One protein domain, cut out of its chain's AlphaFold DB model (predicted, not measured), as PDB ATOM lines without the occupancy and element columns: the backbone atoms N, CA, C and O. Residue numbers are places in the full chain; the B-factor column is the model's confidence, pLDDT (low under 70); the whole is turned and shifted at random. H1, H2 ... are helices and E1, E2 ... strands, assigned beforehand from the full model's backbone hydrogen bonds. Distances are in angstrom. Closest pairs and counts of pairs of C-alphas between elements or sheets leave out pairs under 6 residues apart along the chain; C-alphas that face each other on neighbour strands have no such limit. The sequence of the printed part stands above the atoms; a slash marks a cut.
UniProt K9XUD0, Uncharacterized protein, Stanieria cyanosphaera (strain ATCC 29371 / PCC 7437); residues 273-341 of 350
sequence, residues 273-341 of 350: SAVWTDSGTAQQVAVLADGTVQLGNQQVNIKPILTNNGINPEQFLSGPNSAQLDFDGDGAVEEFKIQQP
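What this domain is: This is residues 273 to 341 of the 350 residues of an uncharacterized protein of Stanieria cyanosphaera (strain ATCC 29371 / PCC 7437) (UniProt K9XUD0). A strongly twisted wall of four antiparallel strands, in the order E2, E1, E6, E5, has a small second hairpin, E3 and E4, over one face, nearer to E2 than to E5. Two short helices, H1 and H2, lie on that same side of the wall, toward E5, and the wall's other face is bare. The printed part has 69 residues, with two named helices and six named strands in the order E1, E2, E3, E4, H1, H2, E5, E6. The class is mixed, helices and strands. The whole is compact and rounded, with a radius of gyration of the C-alphas of 10.6 A and spans of 26 by 23 by 18 A.

How they stand to each other: In the larger sheet the inner strands E1, residues 273 to 278, and E6, residues 334 to 340, are antiparallel at 167 degrees, with N 275 and O 337 within hydrogen-bond range at 2.8 A. The edge strand E2, residues 281 to 287, forms a hairpin with E1, where N 283 and O 276 are 2.8 A apart. The other edge strand, E5, residues 322 to 325, forms a hairpin with E6, where N 323 and O 336 are 2.9 A apart. The hairpin of E3, residues 292 to 295, and E4, residues 298 to 301, is antiparallel at 146 degrees, with N 293 and O 300 at 2.8 A. The closest C-alphas of E2 and E3 are those of Val 287 and Val 293, 4.8 A apart. E4 is apart from E1, E2, E5 and E6. H2, residues 313 to 317, is on the larger sheet but only grazes it, with residues 316 to 317; its closest C-alphas to E6 are those of Leu 317 and Ile 338, 7.1 A apart. H1, residues 303 to 308, is only just not on that sheet, with 4 pairs of C-alphas within 10 A. H1 and H2 touch only at the corner by their link, closest at the C-alphas of Lys 303 and Pro 313, 5.2 A. In H1 and H2 every O i to N i+4 pair is within hydrogen-bond range.

Where its parts are: E1 begins at C-alpha 273, (254.138, 200.130, 235.702), and is 16.5 A long; E2 measures 18.1 A. E3 is 9.7 A and E4 9.9 A. H1 begins at C-alpha 303, (248.442, 198.420, 250.191). E5 measures 9.7 A, and E6, 18.6 A, ends at C-alpha 340, (250.528, 203.144, 234.488).

The domain as a whole: The two C-alphas farthest apart, those of Gly 280 and Glu 314, are 27.0 A apart. The printed part has no cut. No link is long; E5 to E6, with 8 residues between them, is short and the others are tight. The mean pLDDT of the printed part is 86.5, and no printed residue is under 70.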
ATOM      1  N   SER A 273     252.736 199.724 235.595       91.62
ATOM      2  CA  SER A 273     254.138 200.130 235.702       91.62
ATOM      3  C   SER A 273     254.310 201.224 236.746       91.62
ATOM      4  O   SER A 273     253.480 202.132 236.876       91.62
ATOM      5  N   ALA A 274     255.403 201.144 237.494       93.44
ATOM      6  CA  ALA A 274     255.774 202.126 238.493       93.44
ATOM      7  C   ALA A 274     257.290 202.320 238.534       93.44
ATOM      8  O   ALA A 274     258.057 201.446 238.137       93.44
ATOM      9  N   VAL A 275     257.717 203.470 239.043       94.56
ATOM     10  CA  VAL A 275     259.116 203.747 239.359       94.56
ATOM     11  C   VAL A 275     259.269 203.747 240.867       94.56
ATOM     12  O   VAL A 275     258.571 204.494 241.552       94.56
ATOM     13  N   TRP A 276     260.189 202.927 241.355       93.69
ATOM     14  CA  TRP A 276     260.649 202.936 242.737       93.69
ATOM     15  C   TRP A 276     262.033 203.580 242.785       93.69
ATOM     16  O   TRP A 276     262.895 203.228 241.982       93.69
ATOM     17  N   THR A 277     262.223 204.552 243.671       91.62
ATOM     18  CA  THR A 277     263.485 205.276 243.830       91.62
ATOM     19  C   THR A 277     263.964 205.166 245.263       91.62
ATOM     20  O   THR A 277     263.434 205.855 246.134       91.62
ATOM     21  N   ASP A 278     264.998 204.359 245.471       87.44
ATOM     22  CA  ASP A 278     265.684 204.195 246.750       87.44
ATOM     23  C   ASP A 278     267.095 204.782 246.657       87.44
ATOM     24  O   ASP A 278     267.840 204.513 245.711       87.44
ATOM     25  N   SER A 279     267.461 205.619 247.631       82.75
ATOM     26  CA  SER A 279     268.826 206.130 247.792       82.75
ATOM     27  C   SER A 279     269.403 206.775 246.517       82.75
ATOM     28  O   SER A 279     270.604 206.738 246.248       82.75
ATOM     29  N   GLY A 280     268.526 207.381 245.705       80.69
ATOM     30  CA  GLY A 280     268.861 208.023 244.430       80.69
ATOM     31  C   GLY A 280     268.928 207.085 243.216       80.69
ATOM     32  O   GLY A 280     269.196 207.552 242.108       80.69
ATOM     33  N   THR A 281     268.660 205.791 243.391       84.56
ATOM     34  CA  THR A 281     268.592 204.788 242.321       84.56
ATOM     35  C   THR A 281     267.140 204.524 241.948       84.56
ATOM     36  O   THR A 281     266.365 204.049 242.769       84.56
ATOM     37  N   ALA A 282     266.769 204.811 240.699       90.56
ATOM     38  CA  ALA A 282     265.427 204.556 240.185       90.56
ATOM     39  C   ALA A 282     265.357 203.220 239.428       90.56
ATOM     40  O   ALA A 282     266.144 202.976 238.510       90.56
ATOM     41  N   GLN A 283     264.371 202.390 239.761       89.44
ATOM     42  CA  GLN A 283     264.078 201.117 239.112       89.44
ATOM     43  C   GLN A 283     262.634 201.094 238.592       89.44
ATOM     44  O   GLN A 283     261.697 201.503 239.275       89.44
ATOM     45  N   GLN A 284     262.453 200.575 237.375       93.19
ATOM     46  CA  GLN A 284     261.130 200.245 236.847       93.19
ATOM     47  C   GLN A 284     260.639 198.932 237.450       93.19
ATOM     48  O   GLN A 284     261.334 197.916 237.389       93.19
ATOM     49  N   VAL A 285     259.431 198.955 238.003       91.19
ATOM     50  CA  VAL A 285     258.811 197.809 238.665       91.19
ATOM     51  C   VAL A 285     257.394 197.596 238.147       91.19
ATOM     52  O   VAL A 285     256.683 198.537 237.784       91.19
ATOM     53  N   ALA A 286     256.984 196.332 238.095       90.88
ATOM     54  CA  ALA A 286     255.604 195.972 237.810       90.88
ATOM     55  C   ALA A 286     254.781 196.043 239.100       90.88
ATOM     56  O   ALA A 286     255.240 195.607 240.158       90.88
ATOM     57  N   VAL A 287     253.558 196.557 238.996       89.69
ATOM     58  CA  VAL A 287     252.578 196.548 240.086       89.69
ATOM     59  C   VAL A 287     251.369 195.725 239.675       89.69
ATOM     60  O   VAL A 287     250.817 195.901 238.591       89.69
ATOM     61  N   LEU A 288     250.968 194.789 240.522       88.69
ATOM     62  CA  LEU A 288     249.771 193.983 240.321       88.69
ATOM     63  C   LEU A 288     248.540 194.696 240.903       88.69
ATOM     64  O   LEU A 288     248.651 195.576 241.756       88.69
ATOM     65  N   ALA A 289     247.342 194.325 240.444       84.00
ATOM     66  CA  ALA A 289     246.086 194.952 240.881       84.00
ATOM     67  C   ALA A 289     245.784 194.743 242.383       84.00
ATOM     68  O   ALA A 289     245.096 195.546 243.018       84.00
ATOM     69  N   ASP A 290     246.330 193.685 242.979       83.88
ATOM     70  CA  ASP A 290     246.276 193.428 244.420       83.88
ATOM     71  C   ASP A 290     247.269 194.294 245.227       83.88
ATOM     72  O   ASP A 290     247.235 194.270 246.457       83.88
ATOM     73  N   GLY A 291     248.086 195.112 244.550       86.00
ATOM     74  CA  GLY A 291     249.111 195.979 245.129       86.00
ATOM     75  C   GLY A 291     250.441 195.281 245.397       86.00
ATOM     76  O   GLY A 291     251.288 195.832 246.099       86.00
ATOM     77  N   THR A 292     250.640 194.080 244.862       90.12
ATOM     78  CA  THR A 292     251.917 193.379 244.962       90.12
ATOM     79  C   THR A 292     252.932 193.950 243.964       90.12
ATOM     80  O   THR A 292     252.622 194.141 242.787       90.12
ATOM     81  N   VAL A 293     254.155 194.208 244.430       88.69
ATOM     82  CA  VAL A 293     255.288 194.743 243.658       88.69
ATOM     83  C   VAL A 293     256.559 193.959 243.980       88.69
ATOM     84  O   VAL A 293     256.675 193.361 245.049       88.69
ATOM     85  N   GLN A 294     257.525 193.973 243.068       85.06
ATOM     86  CA  GLN A 294     258.861 193.430 243.312       85.06
ATOM     87  C   GLN A 294     259.839 194.589 243.539       85.06
ATOM     88  O   GLN A 294     260.115 195.333 242.599       85.06
ATOM     89  N   LEU A 295     260.352 194.737 244.762       81.75
ATOM     90  CA  LEU A 295     261.364 195.734 245.131       81.75
ATOM     91  C   LEU A 295     262.672 194.990 245.404       81.75
ATOM     92  O   LEU A 295     262.759 194.172 246.323       81.75
ATOM     93  N   GLY A 296     263.663 195.163 244.527       77.44
ATOM     94  CA  GLY A 296     264.875 194.342 244.542       77.44
ATOM     95  C   GLY A 296     264.567 192.834 244.481       77.44
ATOM     96  O   GLY A 296     263.933 192.347 243.543       77.44
ATOM     97  N   ASN A 297     265.013 192.090 245.500       76.38
ATOM     98  CA  ASN A 297     264.796 190.639 245.621       76.38
ATOM     99  C   ASN A 297     263.530 190.269 246.413       76.38
ATOM    100  O   ASN A 297     263.270 189.083 246.623       76.38
ATOM    101  N   GLN A 298     262.757 191.254 246.873       76.38
ATOM    102  CA  GLN A 298     261.593 191.039 247.722       76.38
ATOM    103  C   GLN A 298     260.297 191.304 246.963       76.38
ATOM    104  O   GLN A 298     260.192 192.221 246.151       76.38
ATOM    105  N   GLN A 299     259.290 190.488 247.260       86.00
ATOM    106  CA  GLN A 299     257.919 190.736 246.851       86.00
ATOM    107  C   GLN A 299     257.191 191.409 248.015       86.00
ATOM    108  O   GLN A 299     257.112 190.853 249.111       86.00
ATOM    109  N   VAL A 300     256.678 192.610 247.780       84.44
ATOM    110  CA  VAL A 300     256.072 193.470 248.795       84.44
ATOM    111  C   VAL A 300     254.634 193.768 248.395       84.44
ATOM    112  O   VAL A 300     254.356 194.062 247.236       84.44
ATOM    113  N   ASN A 301     253.705 193.719 249.349       91.00
ATOM    114  CA  ASN A 301     252.369 194.274 249.150       91.00
ATOM    115  C   ASN A 301     252.336 195.702 249.704       91.00
ATOM    116  O   ASN A 301     252.484 195.892 250.911       91.00
ATOM    117  N   ILE A 302     252.123 196.698 248.839       89.25
ATOM    118  CA  ILE A 302     252.184 198.113 249.237       89.25
ATOM    119  C   ILE A 302     250.870 198.641 249.822       89.25
ATOM    120  O   ILE A 302     250.868 199.709 250.432       89.25
ATOM    121  N   LYS A 303     249.740 197.926 249.686       89.31
ATOM    122  CA  LYS A 303     248.442 198.420 250.191       89.31
ATOM    123  C   LYS A 303     248.441 198.664 251.707       89.31
ATOM    124  O   LYS A 303     247.951 199.717 252.122       89.31
ATOM    125  N   PRO A 304     248.992 197.769 252.553       80.50
ATOM    126  CA  PRO A 304     249.103 198.025 253.988       80.50
ATOM    127  C   PRO A 304     249.979 199.237 254.308       80.50
ATOM    128  O   PRO A 304     249.619 200.032 255.168       80.50
ATOM    129  N   ILE A 305     251.086 199.413 253.586       82.38
ATOM    130  CA  ILE A 305     252.042 200.510 253.793       82.38
ATOM    131  C   ILE A 305     251.373 201.854 253.489       82.38
ATOM    132  O   ILE A 305     251.428 202.777 254.299       82.38
ATOM    133  N   LEU A 306     250.645 201.933 252.372       84.06
ATOM    134  CA  LEU A 306     249.839 203.099 252.005       84.06
ATOM    135  C   LEU A 306     248.760 203.386 253.061       84.06
ATOM    136  O   LEU A 306     248.650 204.513 253.544       84.06
ATOM    137  N   THR A 307     248.020 202.356 253.481       78.38
ATOM    138  CA  THR A 307     246.937 202.490 254.475       78.38
ATOM    139  C   THR A 307     247.458 202.997 255.818       78.38
ATOM    140  O   THR A 307     246.877 203.913 256.400       78.38
ATOM    141  N   ASN A 308     248.580 202.450 256.291       75.56
ATOM    142  CA  ASN A 308     249.217 202.840 257.551       75.56
ATOM    143  C   ASN A 308     249.693 204.299 257.545       75.56
ATOM    144  O   ASN A 308     249.812 204.907 258.607       75.56
ATOM    145  N   ASN A 309     249.903 204.866 256.357       81.56
ATOM    146  CA  ASN A 309     250.280 206.259 256.145       81.56
ATOM    147  C   ASN A 309     249.102 207.138 255.684       81.56
ATOM    148  O   ASN A 309     249.300 208.244 255.186       81.56
ATOM    149  N   GLY A 310     247.861 206.666 255.857       79.88
ATOM    150  CA  GLY A 310     246.649 207.433 255.560       79.88
ATOM    151  C   GLY A 310     246.355 207.613 254.068       79.88
ATOM    152  O   GLY A 310     245.517 208.438 253.708       79.88
ATOM    153  N   ILE A 311     247.018 206.854 253.193       81.44
ATOM    154  CA  ILE A 311     246.806 206.885 251.745       81.44
ATOM    155  C   ILE A 311     245.844 205.758 251.364       81.44
ATOM    156  O   ILE A 311     246.084 204.590 251.668       81.44
ATOM    157  N   ASN A 312     244.752 206.098 250.673       90.25
ATOM    158  CA  ASN A 312     243.801 205.109 250.165       90.25
ATOM    159  C   ASN A 312     244.468 204.255 249.062       90.25
ATOM    160  O   ASN A 312     244.799 204.809 248.009       90.25
ATOM    161  N   PRO A 313     244.641 202.932 249.250       87.00
ATOM    162  CA  PRO A 313     245.389 202.113 248.298       87.00
ATOM    163  C   PRO A 313     244.710 201.962 246.939       87.00
ATOM    164  O   PRO A 313     245.388 201.957 245.916       87.00
ATOM    165  N   GLU A 314     243.381 201.865 246.907       89.75
ATOM    166  CA  GLU A 314     242.643 201.709 245.649       89.75
ATOM    167  C   GLU A 314     242.715 202.991 244.821       89.75
ATOM    168  O   GLU A 314     242.990 202.955 243.622       89.75
ATOM    169  N   GLN A 315     242.568 204.148 245.472       88.06
ATOM    170  CA  GLN A 315     242.760 205.436 244.815       88.06
ATOM    171  C   GLN A 315     244.205 205.599 244.330       88.06
ATOM    172  O   GLN A 315     244.417 206.027 243.195       88.06
ATOM    173  N   PHE A 316     245.190 205.224 245.152       90.44
ATOM    174  CA  PHE A 316     246.605 205.308 244.800       90.44
ATOM    175  C   PHE A 316     246.955 204.459 243.571       90.44
ATOM    176  O   PHE A 316     247.636 204.940 242.669       90.44
ATOM    177  N   LEU A 317     246.444 203.229 243.488       91.06
ATOM    178  CA  LEU A 317     246.707 202.328 242.363       91.06
ATOM    179  C   LEU A 317     245.917 202.690 241.098       91.06
ATOM    180  O   LEU A 317     246.324 202.313 240.005       91.06
ATOM    181  N   SER A 318     244.812 203.428 241.220       86.44
ATOM    182  CA  SER A 318     243.919 203.754 240.094       86.44
ATOM    183  C   SER A 318     244.426 204.843 239.135       86.44
ATOM    184  O   SER A 318     243.838 205.039 238.071       86.44
ATOM    185  N   GLY A 319     245.506 205.556 239.472       84.19
ATOM    186  CA  GLY A 319     245.986 206.709 238.704       84.19
ATOM    187  C   GLY A 319     247.488 206.968 238.856       84.19
ATOM    188  O   GLY A 319     248.151 206.276 239.627       84.19
ATOM    189  N   PRO A 320     248.044 207.954 238.126       84.56
ATOM    190  CA  PRO A 320     249.451 208.331 238.227       84.56
ATOM    191  C   PRO A 320     249.708 209.074 239.546       84.56
ATOM    192  O   PRO A 320     249.743 210.303 239.596       84.56
ATOM    193  N   ASN A 321     249.844 208.313 240.626       90.81
ATOM    194  CA  ASN A 321     250.087 208.816 241.973       90.81
ATOM    195  C   ASN A 321     251.531 208.542 242.402       90.81
ATOM    196  O   ASN A 321     252.163 207.601 241.919       90.81
ATOM    197  N   SER A 322     252.044 209.350 243.328       93.44
ATOM    198  CA  SER A 322     253.327 209.107 243.985       93.44
ATOM    199  C   SER A 322     253.217 209.238 245.498       93.44
ATOM    200  O   SER A 322     252.378 209.980 246.011       93.44
ATOM    201  N   ALA A 323     254.045 208.483 246.212       89.75
ATOM    202  CA  ALA A 323     254.174 208.539 247.661       89.75
ATOM    203  C   ALA A 323     255.645 208.378 248.052       89.75
ATOM    204  O   ALA A 323     256.395 207.693 247.359       89.75
ATOM    205  N   GLN A 324     256.036 209.027 249.149       92.81
ATOM    206  CA  GLN A 324     257.365 208.905 249.743       92.81
ATOM    207  C   GLN A 324     257.234 208.182 251.078       92.81
ATOM    208  O   GLN A 324     256.807 208.802 252.050       92.81
ATOM    209  N   LEU A 325     257.508 206.879 251.096       88.25
ATOM    210  CA  LEU A 325     257.330 205.987 252.243       88.25
ATOM    211  C   LEU A 325     258.454 204.950 252.273       88.25
ATOM    212  O   LEU A 325     259.087 204.715 251.254       88.25
ATOM    213  N   ASP A 326     258.627 204.317 253.427       86.06
ATOM    214  CA  ASP A 326     259.426 203.100 253.591       86.06
ATOM    215  C   ASP A 326     258.619 201.894 253.074       86.06
ATOM    216  O   ASP A 326     257.694 201.412 253.745       86.06
ATOM    217  N   PHE A 327     258.863 201.482 251.832       84.44
ATOM    218  CA  PHE A 327     258.140 200.399 251.169       84.44
ATOM    219  C   PHE A 327     258.781 199.030 251.394       84.44
ATOM    220  O   PHE A 327     258.051 198.038 251.395       84.44
ATOM    221  N   ASP A 328     260.097 198.939 251.572       80.50
ATOM    222  CA  ASP A 328     260.785 197.661 251.801       80.50
ATOM    223  C   ASP A 328     261.055 197.353 253.288       80.50
ATOM    224  O   ASP A 328     261.337 196.201 253.640       80.50
ATOM    225  N   GLY A 329     260.811 198.321 254.174       76.88
ATOM    226  CA  GLY A 329     260.848 198.181 255.624       76.88
ATOM    227  C   GLY A 329     262.248 198.310 256.220       76.88
ATOM    228  O   GLY A 329     262.469 197.801 257.327       76.88
ATOM    229  N   ASP A 330     263.195 198.910 255.497       79.50
ATOM    230  CA  ASP A 330     264.580 199.079 255.938       79.50
ATOM    231  C   ASP A 330     264.809 200.344 256.796       79.50
ATOM    232  O   ASP A 330     265.857 200.490 257.439       79.50
ATOM    233  N   GLY A 331     263.792 201.206 256.900       75.06
ATOM    234  CA  GLY A 331     263.799 202.449 257.667       75.06
ATOM    235  C   GLY A 331     264.209 203.693 256.875       75.06
ATOM    236  O   GLY A 331     264.231 204.786 257.461       75.06
ATOM    237  N   ALA A 332     264.540 203.567 255.589       78.19
ATOM    238  CA  ALA A 332     264.699 204.683 254.669       78.19
ATOM    239  C   ALA A 332     263.335 205.154 254.135       78.19
ATOM    240  O   ALA A 332     262.291 204.597 254.443       78.19
ATOM    241  N   VAL A 333     263.313 206.295 253.443       82.06
ATOM    242  CA  VAL A 333     262.107 206.767 252.752       82.06
ATOM    243  C   VAL A 333     262.400 206.729 251.266       82.06
ATOM    244  O   VAL A 333     263.284 207.453 250.799       82.06
ATOM    245  N   GLU A 334     261.616 205.960 250.521       88.38
ATOM    246  CA  GLU A 334     261.726 205.836 249.073       88.38
ATOM    247  C   GLU A 334     260.558 206.520 248.368       88.38
ATOM    248  O   GLU A 334     259.449 206.631 248.891       88.38
ATOM    249  N   GLU A 335     260.779 206.956 247.128       92.69
ATOM    250  CA  GLU A 335     259.685 207.415 246.275       92.69
ATOM    251  C   GLU A 335     259.137 206.252 245.445       92.69
ATOM    252  O   GLU A 335     259.867 205.621 244.682       92.69
ATOM    253  N   PHE A 336     257.829 206.024 245.520       94.19
ATOM    254  CA  PHE A 336     257.119 205.103 244.641       94.19
ATOM    255  C   PHE A 336     256.100 205.863 243.801       94.19
ATOM    256  O   PHE A 336     255.212 206.529 244.337       94.19
ATOM    257  N   LYS A 337     256.211 205.763 242.476       94.56
ATOM    258  CA  LYS A 337     255.389 206.505 241.517       94.56
ATOM    259  C   LYS A 337     254.745 205.578 240.498       94.56
ATOM    260  O   LYS A 337     255.437 205.007 239.660       94.56
ATOM    261  N   ILE A 338     253.417 205.505 240.500       94.56
ATOM    262  CA  ILE A 338     252.647 204.821 239.460       94.56
ATOM    263  C   ILE A 338     252.789 205.603 238.150       94.56
ATOM    264  O   ILE A 338     252.462 206.789 238.075       94.56
ATOM    265  N   GLN A 339     253.278 204.935 237.108       90.44
ATOM    266  CA  GLN A 339     253.301 205.463 235.744       90.44
ATOM    267  C   GLN A 339     252.067 205.009 234.968       90.44
ATOM    268  O   GLN A 339     251.428 205.818 234.297       90.44
ATOM    269  N   GLN A 340     251.708 203.732 235.101       90.19
ATOM    270  CA  GLN A 340     250.528 203.144 234.488       90.19
ATOM    271  C   GLN A 340     249.777 202.282 235.513       90.19
ATOM    272  O   GLN A 340     250.362 201.337 236.042       90.19
ATOM    273  N   PRO A 341     248.492 202.566 235.785       89.62
ATOM    274  CA  PRO A 341     247.668 201.759 236.682       89.62
ATOM    275  C   PRO A 341     247.551 200.291 236.237       89.62
ATOM    276  O   PRO A 341     247.358 200.040 235.038       89.62
TER     277      PRO A 341